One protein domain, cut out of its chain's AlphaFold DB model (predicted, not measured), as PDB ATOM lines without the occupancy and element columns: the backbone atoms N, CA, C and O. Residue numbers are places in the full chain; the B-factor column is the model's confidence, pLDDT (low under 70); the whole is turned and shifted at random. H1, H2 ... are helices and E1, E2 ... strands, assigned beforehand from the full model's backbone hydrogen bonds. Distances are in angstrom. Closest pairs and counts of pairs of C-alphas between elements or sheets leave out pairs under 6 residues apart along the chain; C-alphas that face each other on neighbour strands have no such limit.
ATOM      1  N   ARG A  61      -6.372   0.833  31.008       71.19
ATOM      2  CA  ARG A  61      -7.374  -0.196  31.310       71.19
ATOM      3  C   ARG A  61      -8.737   0.460  31.420       71.19
ATOM      4  O   ARG A  61      -8.808   1.610  31.851       71.19
ATOM      5  N   VAL A  62      -9.789  -0.250  31.019       76.94
ATOM      6  CA  VAL A  62     -11.168   0.227  31.150       76.94
ATOM      7  C   VAL A  62     -12.038  -0.859  31.763       76.94
ATOM      8  O   VAL A  62     -11.945  -2.025  31.389       76.94
ATOM      9  N   ALA A  63     -12.874  -0.468  32.716       84.88
ATOM     10  CA  ALA A  63     -13.918  -1.296  33.291       84.88
ATOM     11  C   ALA A  63     -15.216  -0.491  33.365       84.88
ATOM     12  O   ALA A  63     -15.197   0.713  33.625       84.88
ATOM     13  N   PHE A  64     -16.343  -1.164  33.161       86.69
ATOM     14  CA  PHE A  64     -17.669  -0.572  33.272       86.69
ATOM     15  C   PHE A  64     -18.635  -1.591  33.862       86.69
ATOM     16  O   PHE A  64     -18.552  -2.787  33.572       86.69
ATOM     17  N   ALA A  65     -19.530  -1.130  34.720       90.81
ATOM     18  CA  ALA A  65     -20.542  -1.949  35.348       90.81
ATOM     19  C   ALA A  65     -21.748  -1.095  35.732       90.81
ATOM     20  O   ALA A  65     -21.632   0.118  35.914       90.81
ATOM     21  N   ALA A  66     -22.894  -1.739  35.904       92.69
ATOM     22  CA  ALA A  66     -24.073  -1.080  36.431       92.69
ATOM     23  C   ALA A  66     -24.852  -2.003  37.372       92.69
ATOM     24  O   ALA A  66     -24.791  -3.232  37.255       92.69
ATOM     25  N   ALA A  67     -25.561  -1.412  38.331       92.81
ATOM     26  CA  ALA A  67     -26.404  -2.139  39.275       92.81
ATOM     27  C   ALA A  67     -27.627  -1.307  39.688       92.81
ATOM     28  O   ALA A  67     -27.510  -0.085  39.821       92.81
ATOM     29  N   PRO A  68     -28.776  -1.944  39.975       93.00
ATOM     30  CA  PRO A  68     -29.873  -1.285  40.677       93.00
ATOM     31  C   PRO A  68     -29.414  -0.775  42.047       93.00
ATOM     32  O   PRO A  68     -28.755  -1.499  42.798       93.00
ATOM     33  N   ALA A  69     -29.784   0.455  42.406       88.56
ATOM     34  CA  ALA A  69     -29.351   1.058  43.669       88.56
ATOM     35  C   ALA A  69     -30.057   0.450  44.895       88.56
ATOM     36  O   ALA A  69     -29.554   0.526  46.015       88.56
ATOM     37  N   ASP A  70     -31.220  -0.171  44.689       84.38
ATOM     38  CA  ASP A  70     -31.971  -0.895  45.718       84.38
ATOM     39  C   ASP A  70     -31.402  -2.297  46.014       84.38
ATOM     40  O   ASP A  70     -31.884  -2.980  46.919       84.38
ATOM     41  N   GLY A  71     -30.374  -2.730  45.273       82.25
ATOM     42  CA  GLY A  71     -29.764  -4.052  45.412       82.25
ATOM     43  C   GLY A  71     -30.676  -5.204  44.986       82.25
ATOM     44  O   GLY A  71     -30.406  -6.352  45.343       82.25
ATOM     45  N   SER A  72     -31.750  -4.920  44.241       79.88
ATOM     46  CA  SER A  72     -32.699  -5.926  43.744       79.88
ATOM     47  C   SER A  72     -32.064  -6.933  42.781       79.88
ATOM     48  O   SER A  72     -32.503  -8.082  42.719       79.88
ATOM     49  N   ALA A  73     -30.998  -6.536  42.083       87.19
ATOM     50  CA  ALA A  73     -30.191  -7.408  41.241       87.19
ATOM     51  C   ALA A  73     -28.692  -7.236  41.519       87.19
ATOM     52  O   ALA A  73     -28.244  -6.252  42.112       87.19
ATOM     53  N   ALA A  74     -27.909  -8.224  41.087       85.12
ATOM     54  CA  ALA A  74     -26.458  -8.186  41.200       85.12
ATOM     55  C   ALA A  74     -25.838  -7.160  40.236       85.12
ATOM     56  O   ALA A  74     -26.403  -6.852  39.190       85.12
ATOM     57  N   LEU A  75     -24.632  -6.695  40.573       88.06
ATOM     58  CA  LEU A  75     -23.800  -5.882  39.685       88.06
ATOM     59  C   LEU A  75     -23.531  -6.626  38.373       88.06
ATOM     60  O   LEU A  75     -22.952  -7.717  38.383       88.06
ATOM     61  N   VAL A  76     -23.879  -5.997  37.255       90.12
ATOM     62  CA  VAL A  76     -23.613  -6.506  35.911       90.12
ATOM     63  C   VAL A  76     -22.384  -5.791  35.365       90.12
ATOM     64  O   VAL A  76     -22.340  -4.564  35.312       90.12
ATOM     65  N   ARG A  77     -21.352  -6.555  34.998       88.44
ATOM     66  CA  ARG A  77     -20.096  -6.019  34.455       88.44
ATOM     67  C   ARG A  77     -20.094  -6.121  32.937       88.44
ATOM     68  O   ARG A  77     -20.450  -7.167  32.396       88.44
ATOM     69  N   SER A  78     -19.624  -5.070  32.274       86.69
ATOM     70  CA  SER A  78     -19.283  -5.127  30.856       86.69
ATOM     71  C   SER A  78     -18.149  -6.131  30.662       86.69
ATOM     72  O   SER A  78     -17.135  -6.080  31.362       86.69
ATOM     73  N   THR A  79     -18.341  -7.069  29.738       80.44
ATOM     74  CA  THR A  79     -17.329  -8.061  29.356       80.44
ATOM     75  C   THR A  79     -16.835  -7.707  27.965       80.44
ATOM     76  O   THR A  79     -17.650  -7.551  27.060       80.44
ATOM     77  N   ASP A  80     -15.523  -7.540  27.797       76.25
ATOM     78  CA  ASP A  80     -14.897  -7.173  26.517       76.25
ATOM     79  C   ASP A  80     -15.475  -5.898  25.857       76.25
ATOM     80  O   ASP A  80     -15.398  -5.729  24.639       76.25
ATOM     81  N   GLY A  81     -16.042  -4.989  26.662       70.06
ATOM     82  CA  GLY A  81     -16.669  -3.749  26.195       70.06
ATOM     83  C   GLY A  81     -18.095  -3.911  25.683       70.06
ATOM     84  O   GLY A  81     -18.610  -3.002  25.047       70.06
ATOM     85  N   ALA A  82     -18.733  -5.057  25.931       78.94
ATOM     86  CA  ALA A  82     -20.136  -5.267  25.602       78.94
ATOM     87  C   ALA A  82     -21.064  -4.403  26.470       78.94
ATOM     88  O   ALA A  82     -20.737  -4.067  27.617       78.94
ATOM     89  N   ALA A  83     -22.248  -4.116  25.936       89.06
ATOM     90  CA  ALA A  83     -23.289  -3.410  26.659       89.06
ATOM     91  C   ALA A  83     -23.721  -4.156  27.933       89.06
ATOM     92  O   ALA A  83     -23.679  -5.386  28.024       89.06
ATOM     93  N   VAL A  84     -24.136  -3.380  28.928       91.19
ATOM     94  CA  VAL A  84     -24.675  -3.853  30.200       91.19
ATOM     95  C   VAL A  84     -26.188  -3.708  30.173       91.19
ATOM     96  O   VAL A  84     -26.706  -2.618  29.944       91.19
ATOM     97  N   GLU A  85     -26.893  -4.800  30.445       94.62
ATOM     98  CA  GLU A  85     -28.353  -4.816  30.506       94.62
ATOM     99  C   GLU A  85     -28.823  -4.801  31.962       94.62
ATOM    100  O   GLU A  85     -28.393  -5.614  32.787       94.62
ATOM    101  N   LEU A  86     -29.718  -3.869  32.276       95.06
ATOM    102  CA  LEU A  86     -30.422  -3.783  33.545       95.06
ATOM    103  C   LEU A  86     -31.911  -4.017  33.327       95.06
ATOM    104  O   LEU A  86     -32.487  -3.571  32.337       95.06
ATOM    105  N   VAL A  87     -32.534  -4.673  34.299       94.06
ATOM    106  CA  VAL A  87     -33.971  -4.934  34.291       94.06
ATOM    107  C   VAL A  87     -34.640  -4.019  35.306       94.06
ATOM    108  O   VAL A  87     -34.355  -4.107  36.501       94.06
ATOM    109  N   LEU A  88     -35.531  -3.152  34.828       93.38
ATOM    110  CA  LEU A  88     -36.514  -2.459  35.653       93.38
ATOM    111  C   LEU A  88     -37.728  -3.389  35.807       93.38
ATOM    112  O   LEU A  88     -38.421  -3.627  34.814       93.38
ATOM    113  N   PRO A  89     -38.006  -3.914  37.015       90.81
ATOM    114  CA  PRO A  89     -39.081  -4.881  37.194       90.81
ATOM    115  C   PRO A  89     -40.459  -4.276  36.913       90.81
ATOM    116  O   PRO A  89     -40.784  -3.197  37.423       90.81
ATOM    117  N   GLY A  90     -41.319  -5.010  36.206       84.31
ATOM    118  CA  GLY A  90     -42.709  -4.625  35.953       84.31
ATOM    119  C   GLY A  90     -43.497  -4.392  37.242       84.31
ATOM    120  O   GLY A  90     -44.276  -3.445  37.348       84.31
ATOM    121  N   SER A  91     -43.189  -5.152  38.296       79.94
ATOM    122  CA  SER A  91     -43.773  -4.957  39.628       79.94
ATOM    123  C   SER A  91     -43.437  -3.597  40.249       79.94
ATOM    124  O   SER A  91     -44.225  -3.076  41.035       79.94
ATOM    125  N   LYS A  92     -42.273  -3.015  39.919       85.25
ATOM    126  CA  LYS A  92     -41.885  -1.679  40.389       85.25
ATOM    127  C   LYS A  92     -42.699  -0.608  39.676       85.25
ATOM    128  O   LYS A  92     -43.146   0.347  40.302       85.25
ATOM    129  N   MET A  93     -42.938  -0.794  38.382       77.06
ATOM    130  CA  MET A  93     -43.834   0.071  37.619       77.06
ATOM    131  C   MET A  93     -45.265  -0.025  38.149       77.06
ATOM    132  O   MET A  93     -45.912   0.991  38.388       77.06
ATOM    133  N   ALA A  94     -45.721  -1.229  38.483       72.19
ATOM    134  CA  ALA A  94     -47.014  -1.456  39.113       72.19
ATOM    135  C   ALA A  94     -47.184  -0.805  40.510       72.19
ATOM    136  O   ALA A  94     -48.268  -0.853  41.086       72.19
ATOM    137  N   GLU A  95     -46.171  -0.143  41.078       74.88
ATOM    138  CA  GLU A  95     -46.371   0.695  42.267       74.88
ATOM    139  C   GLU A  95     -47.120   1.994  41.961       74.88
ATOM    140  O   GLU A  95     -47.758   2.556  42.852       74.88
ATOM    141  N   VAL A  96     -47.094   2.469  40.709       70.56
ATOM    142  CA  VAL A  96     -47.772   3.720  40.321       70.56
ATOM    143  C   VAL A  96     -49.278   3.626  40.575       70.56
ATOM    144  O   VAL A  96     -49.954   4.607  40.860       70.56
ATOM    145  N   LEU A  97     -49.789   2.401  40.562       63.81
ATOM    146  CA  LEU A  97     -51.174   2.055  40.810       63.81
ATOM    147  C   LEU A  97     -51.611   2.290  42.258       63.81
ATOM    148  O   LEU A  97     -52.790   2.487  42.529       63.81
ATOM    149  N   GLY A  98     -50.661   2.242  43.194       60.41
ATOM    150  CA  GLY A  98     -50.898   2.514  44.609       60.41
ATOM    151  C   GLY A  98     -50.953   4.007  44.937       60.41
ATOM    152  O   GLY A  98     -51.149   4.371  46.098       60.41
ATOM    153  N   GLN A  99     -50.751   4.882  43.949       62.03
ATOM    154  CA  GLN A  99     -50.739   6.322  44.153       62.03
ATOM    155  C   GLN A  99     -52.153   6.900  44.189       62.03
ATOM    156  O   GLN A  99     -53.035   6.508  43.431       62.03
ATOM    157  N   THR A 100     -52.369   7.865  45.082       53.06
ATOM    158  CA  THR A 100     -53.667   8.518  45.267       53.06
ATOM    159  C   THR A 100     -53.531  10.027  45.102       53.06
ATOM    160  O   THR A 100     -52.577  10.634  45.585       53.06
ATOM    161  N   GLY A 101     -54.510  10.635  44.433       50.19
ATOM    162  CA  GLY A 101     -54.595  12.079  44.206       50.19
ATOM    163  C   GLY A 101     -54.305  12.508  42.758       50.19
ATOM    164  O   GLY A 101     -53.716  11.745  41.999       50.19
ATOM    165  N   PRO A 102     -54.734  13.724  42.371       49.41
ATOM    166  CA  PRO A 102     -54.605  14.243  41.002       49.41
ATOM    167  C   PRO A 102     -53.165  14.608  40.599       49.41
ATOM    168  O   PRO A 102     -52.872  14.674  39.411       49.41
ATOM    169  N   ASP A 103     -52.278  14.807  41.577       61.47
ATOM    170  CA  ASP A 103     -50.880  15.213  41.389       61.47
ATOM    171  C   ASP A 103     -49.936  14.215  42.076       61.47
ATOM    172  O   ASP A 103     -49.091  14.578  42.901       61.47
ATOM    173  N   ALA A 104     -50.131  12.924  41.809       67.69
ATOM    174  CA  ALA A 104     -49.254  11.897  42.346       67.69
ATOM    175  C   ALA A 104     -47.807  12.118  41.873       67.69
ATOM    176  O   ALA A 104     -47.541  12.302  40.684       67.69
ATOM    177  N   ALA A 105     -46.863  12.107  42.816       79.06
ATOM    178  CA  ALA A 105     -45.444  12.176  42.489       79.06
ATOM    179  C   ALA A 105     -45.040  10.946  41.656       79.06
ATOM    180  O   ALA A 105     -45.563   9.871  41.909       79.06
ATOM    181  N   PRO A 106     -44.098  11.049  40.710       86.25
ATOM    182  CA  PRO A 106     -43.663   9.896  39.926       86.25
ATOM    183  C   PRO A 106     -43.075   8.784  40.807       86.25
ATOM    184  O   PRO A 106     -42.410   9.060  41.809       86.25
ATOM    185  N   ILE A 107     -43.273   7.525  40.407       88.44
ATOM    186  CA  ILE A 107     -42.502   6.404  40.959       88.44
ATOM    187  C   ILE A 107     -41.098   6.485  40.384       88.44
ATOM    188  O   ILE A 107     -40.929   6.553  39.169       88.44
ATOM    189  N   ILE A 108     -40.094   6.476  41.254       92.94
ATOM    190  CA  ILE A 108     -38.693   6.570  40.856       92.94
ATOM    191  C   ILE A 108     -38.002   5.253  41.191       92.94
ATOM    192  O   ILE A 108     -38.037   4.786  42.331       92.94
ATOM    193  N   TRP A 109     -37.342   4.689  40.190       94.81
ATOM    194  CA  TRP A 109     -36.366   3.621  40.339       94.81
ATOM    195  C   TRP A 109     -34.986   4.142  39.950       94.81
ATOM    196  O   TRP A 109     -34.875   5.005  39.080       94.81
ATOM    197  N   THR A 110     -33.932   3.663  40.604       95.31
ATOM    198  CA  THR A 110     -32.578   4.183  40.398       95.31
ATOM    199  C   THR A 110     -31.568   3.072  40.179       95.31
ATOM    200  O   THR A 110     -31.662   1.985  40.751       95.31
ATOM    201  N   PHE A 111     -30.563   3.376  39.366       95.44
ATOM    202  CA  PHE A 111     -29.413   2.516  39.129       95.44
ATOM    203  C   PHE A 111     -28.133   3.343  39.112       95.44
ATOM    204  O   PHE A 111     -28.151   4.539  38.821       95.44
ATOM    205  N   GLU A 112     -27.021   2.709  39.451       94.69
ATOM    206  CA  GLU A 112     -25.701   3.324  39.429       94.69
ATOM    207  C   GLU A 112     -24.900   2.737  38.268       94.69
ATOM    208  O   GLU A 112     -24.772   1.517  38.151       94.69
ATOM    209  N   ALA A 113     -24.381   3.613  37.411       93.12
ATOM    210  CA  ALA A 113     -23.387   3.280  36.405       93.12
ATOM    211  C   ALA A 113     -22.010   3.651  36.956       93.12
ATOM    212  O   ALA A 113     -21.758   4.815  37.277       93.12
ATOM    213  N   THR A 114     -21.115   2.674  37.055       90.94
ATOM    214  CA  THR A 114     -19.758   2.856  37.567       90.94
ATOM    215  C   THR A 114     -18.763   2.425  36.513       90.94
ATOM    216  O   THR A 114     -18.887   1.368  35.894       90.94
ATOM    217  N   GLY A 115     -17.727   3.226  36.326       86.94
ATOM    218  CA  GLY A 115     -16.691   2.922  35.369       86.94
ATOM    219  C   GLY A 115     -15.354   3.489  35.777       86.94
ATOM    220  O   GLY A 115     -15.237   4.342  36.654       86.94
ATOM    221  N   TRP A 116     -14.323   2.959  35.152       85.62
ATOM    222  CA  TRP A 116     -12.953   3.317  35.440       85.62
ATOM    223  C   TRP A 116     -12.146   3.214  34.157       85.62
ATOM    224  O   TRP A 116     -12.235   2.211  33.455       85.62
ATOM    225  N   ALA A 117     -11.376   4.251  33.859       81.44
ATOM    226  CA  ALA A 117     -10.441   4.323  32.747       81.44
ATOM    227  C   ALA A 117      -9.077   4.836  33.246       81.44
ATOM    228  O   ALA A 117      -9.031   5.684  34.137       81.44
ATOM    229  N   ASP A 118      -7.963   4.349  32.694       77.25
ATOM    230  CA  ASP A 118      -6.611   4.754  33.123       77.25
ATOM    231  C   ASP A 118      -5.755   5.372  32.002       77.25
ATOM    232  O   ASP A 118      -5.957   5.139  30.810       77.25
ATOM    233  N   GLY A 119      -4.739   6.147  32.372       74.69
ATOM    234  CA  GLY A 119      -3.792   6.740  31.432       74.69
ATOM    235  C   GLY A 119      -4.420   7.838  30.569       74.69
ATOM    236  O   GLY A 119      -4.888   8.841  31.089       74.69
ATOM    237  N   ILE A 120      -4.371   7.695  29.240       73.88
ATOM    238  CA  ILE A 120      -4.856   8.711  28.278       73.88
ATOM    239  C   ILE A 120      -6.309   8.505  27.836       73.88
ATOM    240  O   ILE A 120      -6.815   9.288  27.024       73.88
ATOM    241  N   VAL A 121      -6.947   7.427  28.296       78.44
ATOM    242  CA  VAL A 121      -8.314   7.086  27.902       78.44
ATOM    243  C   VAL A 121      -9.334   7.708  28.848       78.44
ATOM    244  O   VAL A 121      -9.009   8.095  29.971       78.44
ATOM    245  N   GLY A 122     -10.553   7.870  28.353       83.69
ATOM    246  CA  GLY A 122     -11.731   8.255  29.121       83.69
ATOM    247  C   GLY A 122     -12.867   7.276  28.846       83.69
ATOM    248  O   GLY A 122     -12.686   6.294  28.123       83.69
ATOM    249  N   LEU A 123     -14.029   7.546  29.427       86.69
ATOM    250  CA  LEU A 123     -15.183   6.663  29.360       86.69
ATOM    251  C   LEU A 123     -16.453   7.478  29.142       86.69
ATOM    252  O   LEU A 123     -16.795   8.357  29.942       86.69
ATOM    253  N   VAL A 124     -17.138   7.159  28.052       90.88
ATOM    254  CA  VAL A 124     -18.503   7.597  27.759       90.88
ATOM    255  C   VAL A 124     -19.392   6.363  27.652       90.88
ATOM    256  O   VAL A 124     -18.888   5.251  27.498       90.88
ATOM    257  N   TYR A 125     -20.698   6.539  27.762       91.12
ATOM    258  CA  TYR A 125     -21.653   5.470  27.509       91.12
ATOM    259  C   TYR A 125     -22.979   6.044  27.033       91.12
ATOM    260  O   TYR A 125     -23.343   7.169  27.385       91.12
ATOM    261  N   ASP A 126     -23.701   5.237  26.272       93.19
ATOM    262  CA  ASP A 126     -25.073   5.520  25.886       93.19
ATOM    263  C   ASP A 126     -26.032   4.787  26.817       93.19
ATOM    264  O   ASP A 126     -25.729   3.711  27.330       93.19
ATOM    265  N   VAL A 127     -27.204   5.373  27.034       95.12
ATOM    266  CA  VAL A 127     -28.316   4.765  27.761       95.12
ATOM    267  C   VAL A 127     -29.502   4.690  26.819       95.12
ATOM    268  O   VAL A 127     -29.905   5.686  26.219       95.12
ATOM    269  N   SER A 128     -30.084   3.503  26.704       95.00
ATOM    270  CA  SER A 128     -31.273   3.266  25.893       95.00
ATOM    271  C   SER A 128     -32.260   2.354  26.616       95.00
ATOM    272  O   SER A 128     -31.903   1.600  27.518       95.00
ATOM    273  N   VAL A 129     -33.528   2.452  26.226       94.88
ATOM    274  CA  VAL A 129     -34.603   1.569  26.684       94.88
ATOM    275  C   VAL A 129     -35.025   0.744  25.477       94.88
ATOM    276  O   VAL A 129     -35.488   1.315  24.490       94.88
ATOM    277  N   THR A 130     -34.810  -0.570  25.519       93.94
ATOM    278  CA  THR A 130     -34.813  -1.395  24.298       93.94
ATOM    279  C   THR A 130     -36.008  -2.322  24.190       93.94
ATOM    280  O   THR A 130     -36.557  -2.465  23.102       93.94
ATOM    281  N   SER A 131     -36.452  -2.942  25.283       94.81
ATOM    282  CA  SER A 131     -37.520  -3.940  25.201       94.81
ATOM    283  C   SER A 131     -38.395  -4.027  26.441       94.81
ATOM    284  O   SER A 131     -37.920  -3.832  27.558       94.81
ATOM    285  N   GLN A 132     -39.658  -4.389  26.223       92.25
ATOM    286  CA  GLN A 132     -40.575  -4.922  27.225       92.25
ATOM    287  C   GLN A 132     -40.575  -6.450  27.125       92.25
ATOM    288  O   GLN A 132     -40.745  -6.987  26.030       92.25
ATOM    289  N   VAL A 133     -40.397  -7.144  28.247       93.00
ATOM    290  CA  VAL A 133     -40.368  -8.610  28.315       93.00
ATOM    291  C   VAL A 133     -41.471  -9.087  29.249       93.00
ATOM    292  O   VAL A 133     -41.420  -8.867  30.459       93.00
ATOM    293  N   ALA A 134     -42.504  -9.710  28.687       86.69
ATOM    294  CA  ALA A 134     -43.625 -10.222  29.465       86.69
ATOM    295  C   ALA A 134     -43.263 -11.526  30.194       86.69
ATOM    296  O   ALA A 134     -42.295 -12.212  29.856       86.69
ATOM    297  N   ILE A 135     -44.090 -11.917  31.168       80.44
ATOM    298  CA  ILE A 135     -43.883 -13.135  31.971       80.44
ATOM    299  C   ILE A 135     -43.889 -14.431  31.142       80.44
ATOM    300  O   ILE A 135     -43.283 -15.428  31.534       80.44
ATOM    301  N   ASP A 136     -44.557 -14.428  29.985       83.38
ATOM    302  CA  ASP A 136     -44.576 -15.546  29.036       83.38
ATOM    303  C   ASP A 136     -43.343 -15.584  28.109       83.38
ATOM    304  O   ASP A 136     -43.209 -16.496  27.290       83.38
ATOM    305  N   GLY A 137     -42.428 -14.619  28.259       87.44
ATOM    306  CA  GLY A 137     -41.212 -14.466  27.468       87.44
ATOM    307  C   GLY A 137     -41.411 -13.747  26.135       87.44
ATOM    308  O   GLY A 137     -40.460 -13.664  25.356       87.44
ATOM    309  N   SER A 138     -42.612 -13.242  25.834       88.88
ATOM    310  CA  SER A 138     -42.814 -12.384  24.664       88.88
ATOM    311  C   SER A 138     -42.067 -11.057  24.825       88.88
ATOM    312  O   SER A 138     -41.974 -10.503  25.920       88.88
ATOM    313  N   VAL A 139     -41.495 -10.577  23.718       94.56
ATOM    314  CA  VAL A 139     -40.650  -9.378  23.688       94.56
ATOM    315  C   VAL A 139     -41.272  -8.349  22.755       94.56
ATOM    316  O   VAL A 139     -41.543  -8.649  21.590       94.56
ATOM    317  N   HIS A 140     -41.466  -7.135  23.261       92.12
ATOM    318  CA  HIS A 140     -41.903  -5.969  22.497       92.12
ATOM    319  C   HIS A 140     -40.771  -4.942  22.421       92.12
ATOM    320  O   HIS A 140     -40.145  -4.632  23.432       92.12
ATOM    321  N   ASP A 141     -40.496  -4.432  21.221       93.88
ATOM    322  CA  ASP A 141     -39.432  -3.452  20.979       93.88
ATOM    323  C   ASP A 141     -39.878  -2.038  21.381       93.88
ATOM    324  O   ASP A 141     -40.935  -1.558  20.965       93.88
ATOM    325  N   LEU A 142     -39.046  -1.365  22.174       93.00
ATOM    326  CA  LEU A 142     -39.278  -0.016  22.690       93.00
ATOM    327  C   LEU A 142     -38.461   1.052  21.963       93.00
ATOM    328  O   LEU A 142     -38.581   2.229  22.305       93.00
ATOM    329  N   SER A 143     -37.671   0.681  20.951       87.00
ATOM    330  CA  SER A 143     -36.789   1.595  20.214       87.00
ATOM    331  C   SER A 143     -37.514   2.814  19.623       87.00
ATOM    332  O   SER A 143     -36.947   3.903  19.537       87.00
ATOM    333  N   ALA A 144     -38.797   2.670  19.276       86.81
ATOM    334  CA  ALA A 144     -39.638   3.759  18.776       86.81
ATOM    335  C   ALA A 144     -40.155   4.714  19.878       86.81
ATOM    336  O   ALA A 144     -40.868   5.675  19.579       86.81
ATOM    337  N   GLY A 145     -39.830   4.456  21.148       87.44
ATOM    338  CA  GLY A 145     -40.332   5.201  22.304       87.44
ATOM    339  C   GLY A 145     -41.796   4.899  22.638       87.44
ATOM    340  O   GLY A 145     -42.464   5.729  23.258       87.44
ATOM    341  N   MET A 146     -42.301   3.745  22.186       88.12
ATOM    342  CA  MET A 146     -43.695   3.324  22.321       88.12
ATOM    343  C   MET A 146     -43.801   1.965  23.006       88.12
ATOM    344  O   MET A 146     -43.308   0.960  22.495       88.12
ATOM    345  N   ALA A 147     -44.495   1.935  24.138       86.12
ATOM    346  CA  ALA A 147     -44.774   0.688  24.842       86.12
ATOM    347  C   ALA A 147     -45.855  -0.157  24.156       86.12
ATOM    348  O   ALA A 147     -46.646   0.340  23.348       86.12
ATOM    349  N   GLN A 148     -45.888  -1.436  24.512       83.88
ATOM    350  CA  GLN A 148     -46.842  -2.423  24.035       83.88
ATOM    351  C   GLN A 148     -48.273  -2.043  24.425       83.88
ATOM    352  O   GLN A 148     -48.539  -1.655  25.558       83.88
ATOM    353  N   GLU A 149     -49.216  -2.193  23.496       76.44
ATOM    354  CA  GLU A 149     -50.638  -1.984  23.781       76.44
ATOM    355  C   GLU A 149     -51.139  -2.912  24.899       76.44
ATOM    356  O   GLU A 149     -50.777  -4.088  24.961       76.44
ATOM    357  N   GLY A 150     -52.006  -2.384  25.766       70.19
ATOM    358  CA  GLY A 150     -52.588  -3.133  26.884       70.19
ATOM    359  C   GLY A 150     -51.689  -3.287  28.118       70.19
ATOM    360  O   GLY A 150     -52.111  -3.957  29.058       70.19
ATOM    361  N   THR A 151     -50.497  -2.678  28.149       75.25
ATOM    362  CA  THR A 151     -49.639  -2.638  29.350       75.25
ATOM    363  C   THR A 151     -49.801  -1.330  30.119       75.25
ATOM    364  O   THR A 151     -50.247  -0.317  29.570       75.25
ATOM    365  N   LEU A 152     -49.383  -1.314  31.390       75.94
ATOM    366  CA  LEU A 152     -49.446  -0.107  32.213       75.94
ATOM    367  C   LEU A 152     -48.614   1.028  31.617       75.94
ATOM    368  O   LEU A 152     -49.018   2.199  31.602       75.94
ATOM    369  N   LEU A 153     -47.442   0.656  31.101       80.31
ATOM    370  CA  LEU A 153     -46.521   1.585  30.483       80.31
ATOM    371  C   LEU A 153     -47.132   2.311  29.284       80.31
ATOM    372  O   LEU A 153     -46.860   3.494  29.147       80.31
ATOM    373  N   ARG A 154     -47.987   1.683  28.457       80.19
ATOM    374  CA  ARG A 154     -48.597   2.312  27.258       80.19
ATOM    375  C   ARG A 154     -49.233   3.665  27.516       80.19
ATOM    376  O   ARG A 154     -49.274   4.525  26.639       80.19
ATOM    377  N   HIS A 155     -49.692   3.848  28.733       74.50
ATOM    378  CA  HIS A 155     -50.433   5.017  29.128       74.50
ATOM    379  C   HIS A 155     -49.832   5.743  30.335       74.50
ATOM    380  O   HIS A 155     -50.455   6.591  30.977       74.50
ATOM    381  N   SER A 156     -48.593   5.395  30.635       80.31
ATOM    382  CA  SER A 156     -47.742   6.106  31.564       80.31
ATOM    383  C   SER A 156     -46.559   6.646  30.775       80.31
ATOM    384  O   SER A 156     -46.140   6.070  29.781       80.31
ATOM    385  N   THR A 157     -45.994   7.761  31.206       88.00
ATOM    386  CA  THR A 157     -44.672   8.171  30.747       88.00
ATOM    387  C   THR A 157     -43.601   7.487  31.582       88.00
ATOM    388  O   THR A 157     -43.685   7.520  32.809       88.00
ATOM    389  N   LEU A 158     -42.582   6.933  30.931       92.56
ATOM    390  CA  LEU A 158     -41.315   6.540  31.534       92.56
ATOM    391  C   LEU A 158     -40.215   7.471  31.032       92.56
ATOM    392  O   LEU A 158     -40.018   7.636  29.827       92.56
ATOM    393  N   LYS A 159     -39.492   8.072  31.972       94.62
ATOM    394  CA  LYS A 159     -38.390   8.992  31.709       94.62
ATOM    395  C   LYS A 159     -37.132   8.462  32.366       94.62
ATOM    396  O   LYS A 159     -37.097   8.338  33.588       94.62
ATOM    397  N   VAL A 160     -36.105   8.189  31.574       95.75
ATOM    398  CA  VAL A 160     -34.777   7.798  32.058       95.75
ATOM    399  C   VAL A 160     -33.840   8.994  31.930       95.75
ATOM    400  O   VAL A 160     -33.747   9.578  30.855       95.75
ATOM    401  N   TYR A 161     -33.195   9.407  33.019       95.81
ATOM    402  CA  TYR A 161     -32.352  10.609  33.064       95.81
ATOM    403  C   TYR A 161     -31.261  10.488  34.137       95.81
ATOM    404  O   TYR A 161     -31.454   9.769  35.125       95.81
ATOM    405  N   PRO A 162     -30.118  11.177  33.981       95.75
ATOM    406  CA  PRO A 162     -29.089  11.196  35.009       95.75
ATOM    407  C   PRO A 162     -29.568  11.991  36.230       95.75
ATOM    408  O   PRO A 162     -30.225  13.026  36.107       95.75
ATOM    409  N   ALA A 163     -29.222  11.516  37.424       93.25
ATOM    410  CA  ALA A 163     -29.431  12.259  38.660       93.25
ATOM    411  C   ALA A 163     -28.594  13.549  38.678       93.25
ATOM    412  O   ALA A 163     -27.548  13.640  38.027       93.25
ATOM    413  N   ASP A 164     -29.027  14.533  39.470       84.81
ATOM    414  CA  ASP A 164     -28.248  15.752  39.682       84.81
ATOM    415  C   ASP A 164     -26.899  15.469  40.383       84.81
ATOM    416  O   ASP A 164     -26.629  14.366  40.861       84.81
ATOM    417  N   ALA A 165     -26.028  16.480  40.478       67.50
ATOM    418  CA  ALA A 165     -24.698  16.338  41.089       67.50
ATOM    419  C   ALA A 165     -24.719  15.912  42.579       67.50
ATOM    420  O   ALA A 165     -23.666  15.616  43.142       67.50
ATOM    421  N   GLY A 166     -25.893  15.896  43.228       63.34
ATOM    422  CA  GLY A 166     -26.106  15.378  44.581       63.34
ATOM    423  C   GLY A 166     -26.712  13.969  44.628       63.34
ATOM    424  O   GLY A 166     -26.991  13.484  45.724       63.34
ATOM    425  N   GLY A 167     -26.932  13.320  43.479       71.62
ATOM    426  CA  GLY A 167     -27.612  12.025  43.367       71.62
ATOM    427  C   GLY A 167     -29.137  12.114  43.505       71.62
ATOM    428  O   GLY A 167     -29.803  11.099  43.705       71.62
ATOM    429  N   GLY A 168     -29.701  13.318  43.433       85.75
ATOM    430  CA  GLY A 168     -31.127  13.583  43.531       85.75
ATOM    431  C   GLY A 168     -31.869  13.264  42.235       85.75
ATOM    432  O   GLY A 168     -31.506  13.726  41.156       85.75
ATOM    433  N   CYS A 169     -32.967  12.518  42.364       91.00
ATOM    434  CA  CYS A 169     -33.881  12.198  41.263       91.00
ATOM    435  C   CYS A 169     -35.157  13.055  41.259       91.00
ATOM    436  O   CYS A 169     -36.085  12.773  40.509       91.00
ATOM    437  N   THR A 170     -35.260  14.083  42.102       85.75
ATOM    438  CA  THR A 170     -36.518  14.829  42.302       85.75
ATOM    439  C   THR A 170     -36.851  15.797  41.163       85.75
ATOM    440  O   THR A 170     -38.018  16.136  40.975       85.75
ATOM    441  N   ALA A 171     -35.855  16.229  40.389       87.75
ATOM    442  CA  ALA A 171     -36.026  17.122  39.246       87.75
ATOM    443  C   ALA A 171     -36.340  16.332  37.963       87.75
ATOM    444  O   ALA A 171     -35.511  16.240  37.062       87.75
ATOM    445  N   VAL A 172     -37.532  15.735  37.891       89.44
ATOM    446  CA  VAL A 172     -37.951  14.964  36.708       89.44
ATOM    447  C   VAL A 172     -38.080  15.892  35.487       89.44
ATOM    448  O   VAL A 172     -38.817  16.881  35.571       89.44
ATOM    449  N   PRO A 173     -37.426  15.592  34.347       89.50
ATOM    450  CA  PRO A 173     -37.549  16.397  33.134       89.50
ATOM    451  C   PRO A 173     -39.000  16.522  32.654       89.50
ATOM    452  O   PRO A 173     -39.793  15.578  32.748       89.50
ATOM    453  N   ALA A 174     -39.363  17.684  32.107       86.62
ATOM    454  CA  ALA A 174     -40.675  17.881  31.494       86.62
ATOM    455  C   ALA A 174     -40.845  16.963  30.270       86.62
ATOM    456  O   ALA A 174     -39.883  16.675  29.562       86.62
ATOM    457  N   THR A 175     -42.068  16.475  30.038       84.12
ATOM    458  CA  THR A 175     -42.383  15.732  28.807       84.12
ATOM    459  C   THR A 175     -42.343  16.727  27.646       84.12
ATOM    460  O   THR A 175     -43.022  17.749  27.754       84.12
ATOM    461  N   PRO A 176     -41.568  16.487  26.574       82.12
ATOM    462  CA  PRO A 176     -41.605  17.333  25.388       82.12
ATOM    463  C   PRO A 176     -43.005  17.336  24.770       82.12
ATOM    464  O   PRO A 176     -43.674  16.301  24.744       82.12
ATOM    465  N   THR A 183     -47.279  10.502  16.706       66.69
ATOM    466  CA  THR A 183     -47.664   9.547  17.745       66.69
ATOM    467  C   THR A 183     -46.967   9.913  19.052       66.69
ATOM    468  O   THR A 183     -45.741  10.007  19.104       66.69
ATOM    469  N   HIS A 184     -47.747  10.092  20.119       73.00
ATOM    470  CA  HIS A 184     -47.210  10.440  21.430       73.00
ATOM    471  C   HIS A 184     -46.258   9.346  21.937       73.00
ATOM    472  O   HIS A 184     -46.669   8.199  22.142       73.00
ATOM    473  N   LYS A 185     -44.986   9.710  22.136       85.44
ATOM    474  CA  LYS A 185     -43.975   8.847  22.751       85.44
ATOM    475  C   LYS A 185     -44.184   8.840  24.254       85.44
ATOM    476  O   LYS A 185     -44.247   9.891  24.887       85.44
ATOM    477  N   ASN A 186     -44.261   7.652  24.825       86.56
ATOM    478  CA  ASN A 186     -44.444   7.469  26.257       86.56
ATOM    479  C   ASN A 186     -43.147   7.021  26.949       86.56
ATOM    480  O   ASN A 186     -43.072   7.044  28.171       86.56
ATOM    481  N   ILE A 187     -42.104   6.684  26.189       91.25
ATOM    482  CA  ILE A 187     -40.774   6.361  26.713       91.25
ATOM    483  C   ILE A 187     -39.775   7.388  26.200       91.25
ATOM    484  O   ILE A 187     -39.690   7.648  24.999       91.25
ATOM    485  N   MET A 188     -39.023   7.981  27.122       92.31
ATOM    486  CA  MET A 188     -38.058   9.037  26.836       92.31
ATOM    487  C   MET A 188     -36.764   8.794  27.606       92.31
ATOM    488  O   MET A 188     -36.794   8.508  28.803       92.31
ATOM    489  N   VAL A 189     -35.631   8.976  26.931       93.38
ATOM    490  CA  VAL A 189     -34.308   8.996  27.560       93.38
ATOM    491  C   VAL A 189     -33.711  10.389  27.381       93.38
ATOM    492  O   VAL A 189     -33.624  10.888  26.262       93.38
ATOM    493  N   PHE A 190     -33.326  11.020  28.484       92.94
ATOM    494  CA  PHE A 190     -32.711  12.342  28.521       92.94
ATOM    495  C   PHE A 190     -31.220  12.198  28.798       92.94
ATOM    496  O   PHE A 190     -30.828  11.412  29.659       92.94
ATOM    497  N   ASP A 191     -30.404  12.952  28.060       90.94
ATOM    498  CA  ASP A 191     -28.937  12.939  28.161       90.94
ATOM    499  C   ASP A 191     -28.312  11.532  28.068       90.94
ATOM    500  O   ASP A 191     -27.235  11.281  28.608       90.94
ATOM    501  N   GLY A 192     -28.992  10.611  27.376       88.31
ATOM    502  CA  GLY A 192     -28.593   9.210  27.203       88.31
ATOM    503  C   GLY A 192     -27.623   8.956  26.054       88.31
ATOM    504  O   GLY A 192     -27.458   7.809  25.667       88.31
ATOM    505  N   GLN A 193     -27.041   9.994  25.461       90.88
ATOM    506  CA  GLN A 193     -26.103   9.871  24.346       90.88
ATOM    507  C   GLN A 193     -24.768  10.497  24.730       90.88
ATOM    508  O   GLN A 193     -24.733  11.615  25.248       90.88
ATOM    509  N   GLU A 194     -23.688   9.764  24.478       86.69
ATOM    510  CA  GLU A 194     -22.307  10.098  24.810       86.69
ATOM    511  C   GLU A 194     -22.148  10.607  26.251       86.69
ATOM    512  O   GLU A 194     -21.407  11.561  26.528       86.69
ATOM    513  N   HIS A 195     -22.851   9.982  27.201       89.62
ATOM    514  CA  HIS A 195     -22.813  10.425  28.583       89.62
ATOM    515  C   HIS A 195     -21.410  10.210  29.149       89.62
ATOM    516  O   HIS A 195     -20.928   9.087  29.310       89.62
ATOM    517  N   ARG A 196     -20.722  11.308  29.465       90.81
ATOM    518  CA  ARG A 196     -19.331  11.257  29.913       90.81
ATOM    519  C   ARG A 196     -19.237  10.891  31.387       90.81
ATOM    520  O   ARG A 196     -19.440  11.743  32.246       90.81
ATOM    521  N   LEU A 197     -18.800   9.664  31.656       88.81
ATOM    522  CA  LEU A 197     -18.501   9.191  33.006       88.81
ATOM    523  C   LEU A 197     -17.139   9.686  33.497       88.81
ATOM    524  O   LEU A 197     -16.996  10.117  34.638       88.81
ATOM    525  N   GLN A 198     -16.134   9.642  32.618       88.00
ATOM    526  CA  GLN A 198     -14.760  10.011  32.945       88.00
ATOM    527  C   GLN A 198     -14.091  10.680  31.742       88.00
ATOM    528  O   GLN A 198     -14.092  10.150  30.633       88.00
ATOM    529  N   ALA A 199     -13.510  11.863  31.944       86.44
ATOM    530  CA  ALA A 199     -12.785  12.550  30.880       86.44
ATOM    531  C   ALA A 199     -11.463  11.836  30.554       86.44
ATOM    532  O   ALA A 199     -10.783  11.333  31.446       86.44
ATOM    533  N   SER A 200     -11.064  11.852  29.280       82.69
ATOM    534  CA  SER A 200      -9.776  11.300  28.854       82.69
ATOM    535  C   SER A 200      -8.614  11.950  29.607       82.69
ATOM    536  O   SER A 200      -8.498  13.177  29.621       82.69
ATOM    537  N   GLY A 201      -7.739  11.148  30.219       75.75
ATOM    538  CA  GLY A 201      -6.602  11.666  30.990       75.75
ATOM    539  C   GLY A 201      -6.929  12.110  32.419       75.75
ATOM    540  O   GLY A 201      -6.021  12.502  33.153       75.75
ATOM    541  N   ALA A 202      -8.199  12.070  32.832       76.69
ATOM    542  CA  ALA A 202      -8.584  12.355  34.206       76.69
ATOM    543  C   ALA A 202      -8.419  11.083  35.039       76.69
ATOM    544  O   ALA A 202      -9.235  10.179  34.937       76.69
ATOM    545  N   TRP A 203      -7.370  11.000  35.855       68.25
ATOM    546  CA  TRP A 203      -7.211   9.895  36.800       68.25
ATOM    547  C   TRP A 203      -8.061  10.140  38.054       68.25
ATOM    548  O   TRP A 203      -7.923  11.186  38.696       68.25
ATOM    549  N   SER A 204      -8.919   9.183  38.409       65.06
ATOM    550  CA  SER A 204      -9.626   9.140  39.690       65.06
ATOM    551  C   SER A 204      -9.284   7.847  40.429       65.06
ATOM    552  O   SER A 204      -9.429   6.740  39.905       65.06
ATOM    553  N   ASP A 205      -8.808   7.989  41.665       65.12
ATOM    554  CA  ASP A 205      -8.582   6.850  42.550       65.12
ATOM    555  C   ASP A 205      -9.957   6.299  42.968       65.12
ATOM    556  O   ASP A 205     -10.709   6.972  43.673       65.12
ATOM    557  N   GLY A 206     -10.326   5.118  42.458       64.56
ATOM    558  CA  GLY A 206     -11.608   4.459  42.749       64.56
ATOM    559  C   GLY A 206     -12.686   4.504  41.654       64.56
ATOM    560  O   GLY A 206     -13.753   3.938  41.868       64.56
ATOM    561  N   GLY A 207     -12.416   5.098  40.484       76.62
ATOM    562  CA  GLY A 207     -13.388   5.174  39.382       76.62
ATOM    563  C   GLY A 207     -14.377   6.334  39.497       76.62
ATOM    564  O   GLY A 207     -14.301   7.167  40.402       76.62
ATOM    565  N   SER A 208     -15.269   6.423  38.520       88.25
ATOM    566  CA  SER A 208     -16.314   7.437  38.405       88.25
ATOM    567  C   SER A 208     -17.679   6.757  38.376       88.25
ATOM    568  O   SER A 208     -17.873   5.776  37.659       88.25
ATOM    569  N   SER A 209     -18.621   7.298  39.144       90.56
ATOM    570  CA  SER A 209     -20.001   6.819  39.206       90.56
ATOM    571  C   SER A 209     -20.976   7.912  38.795       90.56
ATOM    572  O   SER A 209     -20.756   9.088  39.086       90.56
ATOM    573  N   GLN A 210     -22.078   7.503  38.176       93.38
ATOM    574  CA  GLN A 210     -23.233   8.339  37.889       93.38
ATOM    575  C   GLN A 210     -24.508   7.575  38.250       93.38
ATOM    576  O   GLN A 210     -24.755   6.477  37.749       93.38
ATOM    577  N   THR A 211     -25.346   8.185  39.084       95.62
ATOM    578  CA  THR A 211     -26.691   7.675  39.359       95.62
ATOM    579  C   THR A 211     -27.631   8.072  38.231       95.62
ATOM    580  O   THR A 211     -27.620   9.217  37.776       95.62
ATOM    581  N   TRP A 212     -28.481   7.144  37.820       96.25
ATOM    582  CA  TRP A 212     -29.579   7.365  36.892       96.25
ATOM    583  C   TRP A 212     -30.910   7.083  37.560       96.25
ATOM    584  O   TRP A 212     -31.018   6.281  38.490       96.25
ATOM    585  N   CYS A 213     -31.927   7.751  37.044       96.25
ATOM    586  CA  CYS A 213     -33.285   7.705  37.532       96.25
ATOM    587  C   CYS A 213     -34.193   7.272  36.380       96.25
ATOM    588  O   CYS A 213     -34.139   7.840  35.291       96.25
ATOM    589  N   ALA A 214     -35.049   6.294  36.636       95.56
ATOM    590  CA  ALA A 214     -36.194   5.954  35.814       95.56
ATOM    591  C   ALA A 214     -37.446   6.427  36.562       95.56
ATOM    592  O   ALA A 214     -37.838   5.832  37.567       95.56
ATOM    593  N   ALA A 215     -38.031   7.539  36.117       93.50
ATOM    594  CA  ALA A 215     -39.252   8.093  36.688       93.50
ATOM    595  C   ALA A 215     -40.452   7.711  35.832       93.50
ATOM    596  O   ALA A 215     -40.472   7.969  34.626       93.50
ATOM    597  N   MET A 216     -41.470   7.152  36.471       88.94
ATOM    598  CA  MET A 216     -42.722   6.798  35.830       88.94
ATOM    599  C   MET A 216     -43.879   7.620  36.396       88.94
ATOM    600  O   MET A 216     -44.020   7.752  37.612       88.94
ATOM    601  N   ALA A 217     -44.708   8.165  35.510       83.38
ATOM    602  CA  ALA A 217     -45.890   8.957  35.853       83.38
ATOM    603  C   ALA A 217     -47.031   8.679  34.873       83.38
ATOM    604  O   ALA A 217     -46.775   8.439  33.699       83.38
ATOM    605  N   PHE A 218     -48.282   8.768  35.316       74.19
ATOM    606  CA  PHE A 218     -49.445   8.567  34.446       74.19
ATOM    607  C   PHE A 218     -49.680   9.691  33.433       74.19
ATOM    608  O   PHE A 218     -49.401  10.860  33.703       74.19
ATOM    609  N   ILE A 219     -50.271   9.341  32.284       66.00
ATOM    610  CA  ILE A 219     -50.723  10.294  31.260       66.00
ATOM    611  C   ILE A 219     -52.210  10.598  31.478       66.00
ATOM    612  O   ILE A 219     -53.026   9.862  30.955       66.00
ATOM    613  N   ASN A 220     -52.560  11.670  32.202       51.44
ATOM    614  CA  ASN A 220     -53.908  12.117  32.650       51.44
ATOM    615  C   ASN A 220     -55.091  12.211  31.615       51.44
ATOM    616  O   ASN A 220     -55.823  13.199  31.620       51.44
ATOM    617  N   ALA A 221     -55.365  11.239  30.740       42.53
ATOM    618  CA  ALA A 221     -56.694  11.071  30.130       42.53
ATOM    619  C   ALA A 221     -57.719  10.407  31.102       42.53
ATOM    620  O   ALA A 221     -57.346   9.763  32.062       42.53
ATOM    621  N   PRO A 222     -59.036  10.589  30.976       40.78
ATOM    622  CA  PRO A 222     -60.018   9.765  31.695       40.78
ATOM    623  C   PRO A 222     -60.330   8.466  30.924       40.78
ATOM    624  O   PRO A 222     -60.450   8.502  29.704       40.78
ATOM    625  N   SER A 296     -48.519  -9.069  36.212       63.50
ATOM    626  CA  SER A 296     -48.461  -9.313  34.766       63.50
ATOM    627  C   SER A 296     -47.801  -8.198  33.949       63.50
ATOM    628  O   SER A 296     -47.636  -8.371  32.741       63.50
ATOM    629  N   GLU A 297     -47.407  -7.077  34.570       77.38
ATOM    630  CA  GLU A 297     -46.729  -6.000  33.838       77.38
ATOM    631  C   GLU A 297     -45.352  -6.479  33.342       77.38
ATOM    632  O   GLU A 297     -44.587  -7.024  34.144       77.38
ATOM    633  N   PRO A 298     -45.016  -6.279  32.051       86.00
ATOM    634  CA  PRO A 298     -43.719  -6.663  31.507       86.00
ATOM    635  C   PRO A 298     -42.551  -5.937  32.174       86.00
ATOM    636  O   PRO A 298     -42.632  -4.749  32.488       86.00
ATOM    637  N   ASP A 299     -41.431  -6.637  32.307       92.94
ATOM    638  CA  ASP A 299     -40.159  -6.042  32.702       92.94
ATOM    639  C   ASP A 299     -39.614  -5.148  31.579       92.94
ATOM    640  O   ASP A 299     -39.867  -5.397  30.399       92.94
ATOM    641  N   ILE A 300     -38.841  -4.118  31.929       94.38
ATOM    642  CA  ILE A 300     -38.180  -3.244  30.950       94.38
ATOM    643  C   ILE A 300     -36.675  -3.465  30.973       94.38
ATOM    644  O   ILE A 300     -36.040  -3.370  32.024       94.38
ATOM    645  N   THR A 301     -36.099  -3.651  29.790       95.88
ATOM    646  CA  THR A 301     -34.651  -3.697  29.591       95.88
ATOM    647  C   THR A 301     -34.104  -2.297  29.326       95.88
ATOM    648  O   THR A 301     -34.484  -1.630  28.357       95.88
ATOM    649  N   ILE A 302     -33.184  -1.862  30.184       95.75
ATOM    650  CA  ILE A 302     -32.378  -0.649  30.031       95.75
ATOM    651  C   ILE A 302     -30.960  -1.087  29.672       95.75
ATOM    652  O   ILE A 302     -30.345  -1.862  30.404       95.75
ATOM    653  N   VAL A 303     -30.438  -0.594  28.555       96.00
ATOM    654  CA  VAL A 303     -29.119  -0.963  28.034       96.00
ATOM    655  C   VAL A 303     -28.167   0.213  28.183       96.00
ATOM    656  O   VAL A 303     -28.484   1.329  27.767       96.00
ATOM    657  N   LEU A 304     -27.002  -0.055  28.770       95.06
ATOM    658  CA  LEU A 304     -25.894   0.879  28.883       95.06
ATOM    659  C   LEU A 304     -24.749   0.393  27.991       95.06
ATOM    660  O   LEU A 304     -24.160  -0.647  28.286       95.06
ATOM    661  N   ASP A 305     -24.424   1.126  26.929       91.75
ATOM    662  CA  ASP A 305     -23.362   0.749  25.985       91.75
ATOM    663  C   ASP A 305     -22.106   1.610  26.204       91.75
ATOM    664  O   ASP A 305     -22.126   2.802  25.889       91.75
ATOM    665  N   PRO A 306     -21.031   1.071  26.813       88.44
ATOM    666  CA  PRO A 306     -19.845   1.852  27.124       88.44
ATOM    667  C   PRO A 306     -18.866   1.949  25.946       88.44
ATOM    668  O   PRO A 306     -18.531   0.964  25.292       88.44
ATOM    669  N   ALA A 307     -18.270   3.128  25.768       85.06
ATOM    670  CA  ALA A 307     -17.216   3.371  24.792       85.06
ATOM    671  C   ALA A 307     -16.013   4.096  25.414       85.06
ATOM    672  O   ALA A 307     -16.132   5.055  26.184       85.06
ATOM    673  N   ALA A 308     -14.812   3.643  25.053       83.25
ATOM    674  CA  ALA A 308     -13.570   4.250  25.514       83.25
ATOM    675  C   ALA A 308     -13.183   5.455  24.641       83.25
ATOM    676  O   ALA A 308     -12.939   5.322  23.436       83.25
ATOM    677  N   THR A 309     -13.029   6.622  25.262       80.38
ATOM    678  CA  THR A 309     -12.536   7.831  24.589       80.38
ATOM    679  C   THR A 309     -11.021   7.949  24.685       80.38
ATOM    680  O   THR A 309     -10.390   7.352  25.552       80.38
ATOM    681  N   ASN A 310     -10.401   8.732  23.801       73.38
ATOM    682  CA  ASN A 310      -8.957   8.983  23.826       73.38
ATOM    683  C   ASN A 310      -8.670  10.486  23.736       73.38
ATOM    684  O   ASN A 310      -9.361  11.218  23.033       73.38
ATOM    685  N   LEU A 311      -7.639  10.950  24.442       71.19
ATOM    686  CA  LEU A 311      -7.144  12.326  24.359       71.19
ATOM    687  C   LEU A 311      -6.498  12.655  22.993       71.19
ATOM    688  O   LEU A 311      -6.393  13.820  22.612       71.19
TER     689      LEU A 311
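What this domain is: This is residues 61 to 176, 183 to 222 and 296 to 311 of the 329 residues of an uncharacterized protein of Microbacterium sp. Leaf159 (UniProt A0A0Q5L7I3). Two strongly twisted sheets of long strands wrap round one long axis as a narrow, nearly closed barrel. One wall is the curled sheet E1, E3, E9, E6 and E7, the other is E2, E10 and E4 with short E8 and E5 beside E4; the walls come near each other at two seams, E1 by E2 and E7 by E4. The 172 printed residues have ten named strands and one named helix, in the order E1 E2 H1 E3 E4 E5 E6 E7 E8 E9 E10; the first sheet is mixed, the pairs of the second antiparallel. The class is mostly strand, though under half of the residues are in named elements. The whole is compact, with a radius of gyration of the C-alphas of 16.7 A, yet elongated, spanning 56 by 34 by 32 A.

Where its parts are: Find C-alpha 62 at (-11.168, 0.227, 31.150); from there E1 runs to residue 68. E2 is residues 84 to 88 and H1 is 90 to 93. Next come E3, residues 107 to 117, 33.2 A long, and E4, 121 to 133, 35.7 A, beginning at (-8.314, 7.086, 27.902). Then find E5 at 139 to 141, E6 at 156 to 162, E7 at 187 to 189 and E8 at 195 to 198. E9, 208 to 218, is 33.4 A long; E10, 299 to 310, is 35.8 A and ends at (-8.957, 8.983, 23.826).

How they stand to each other: Start at edge strand E1, antiparallel to E3, where N 65 and O 114 are 2.8 A apart. E3 and E9 are antiparallel, with N 109 and O 214 at 2.9 A, as are E9 and E6, with N 159 and O 215 at 2.8 A. E6 and edge strand E7 are parallel, with N 188 and O 158 at 2.9 A. In the branched sheet, E10 lies on one side of E4, with N 126 and O 305 at 2.9 A; E5 and E8 lie on the other side. E4 and E5 form a hairpin, with N 132 and O 140 at 2.8 A, while N 125 and O 195 of E4 and E8 are 3.0 A apart. E2 and E10 are antiparallel, with N 86 and O 302 at 2.8 A. Between the sheets, the closest C-alphas of E1 and E2, Ala 66 and Val 84, are 6.8 A apart, and those of E4 and E7, Ser 128 and Val 189, 6.7 A. H1 only grazes each sheet; it is too short for any O i to N i+4 pair.

The domain as a whole: The C-alphas farthest apart, Gly 119 and Pro 222, are 56.3 A from each other. Residues 177 to 182 and 223 to 295 are not printed, leaving C-alpha gaps of 12.5 A and 22.5 A. The links E1 to E2, H1 to E3 and E5 to E6 are long. Mean pLDDT of the printed part is 83.6; look for values under 70 at residues 97 to 104, 165 to 166, 183, 203 to 206, 219 to 222 and 296.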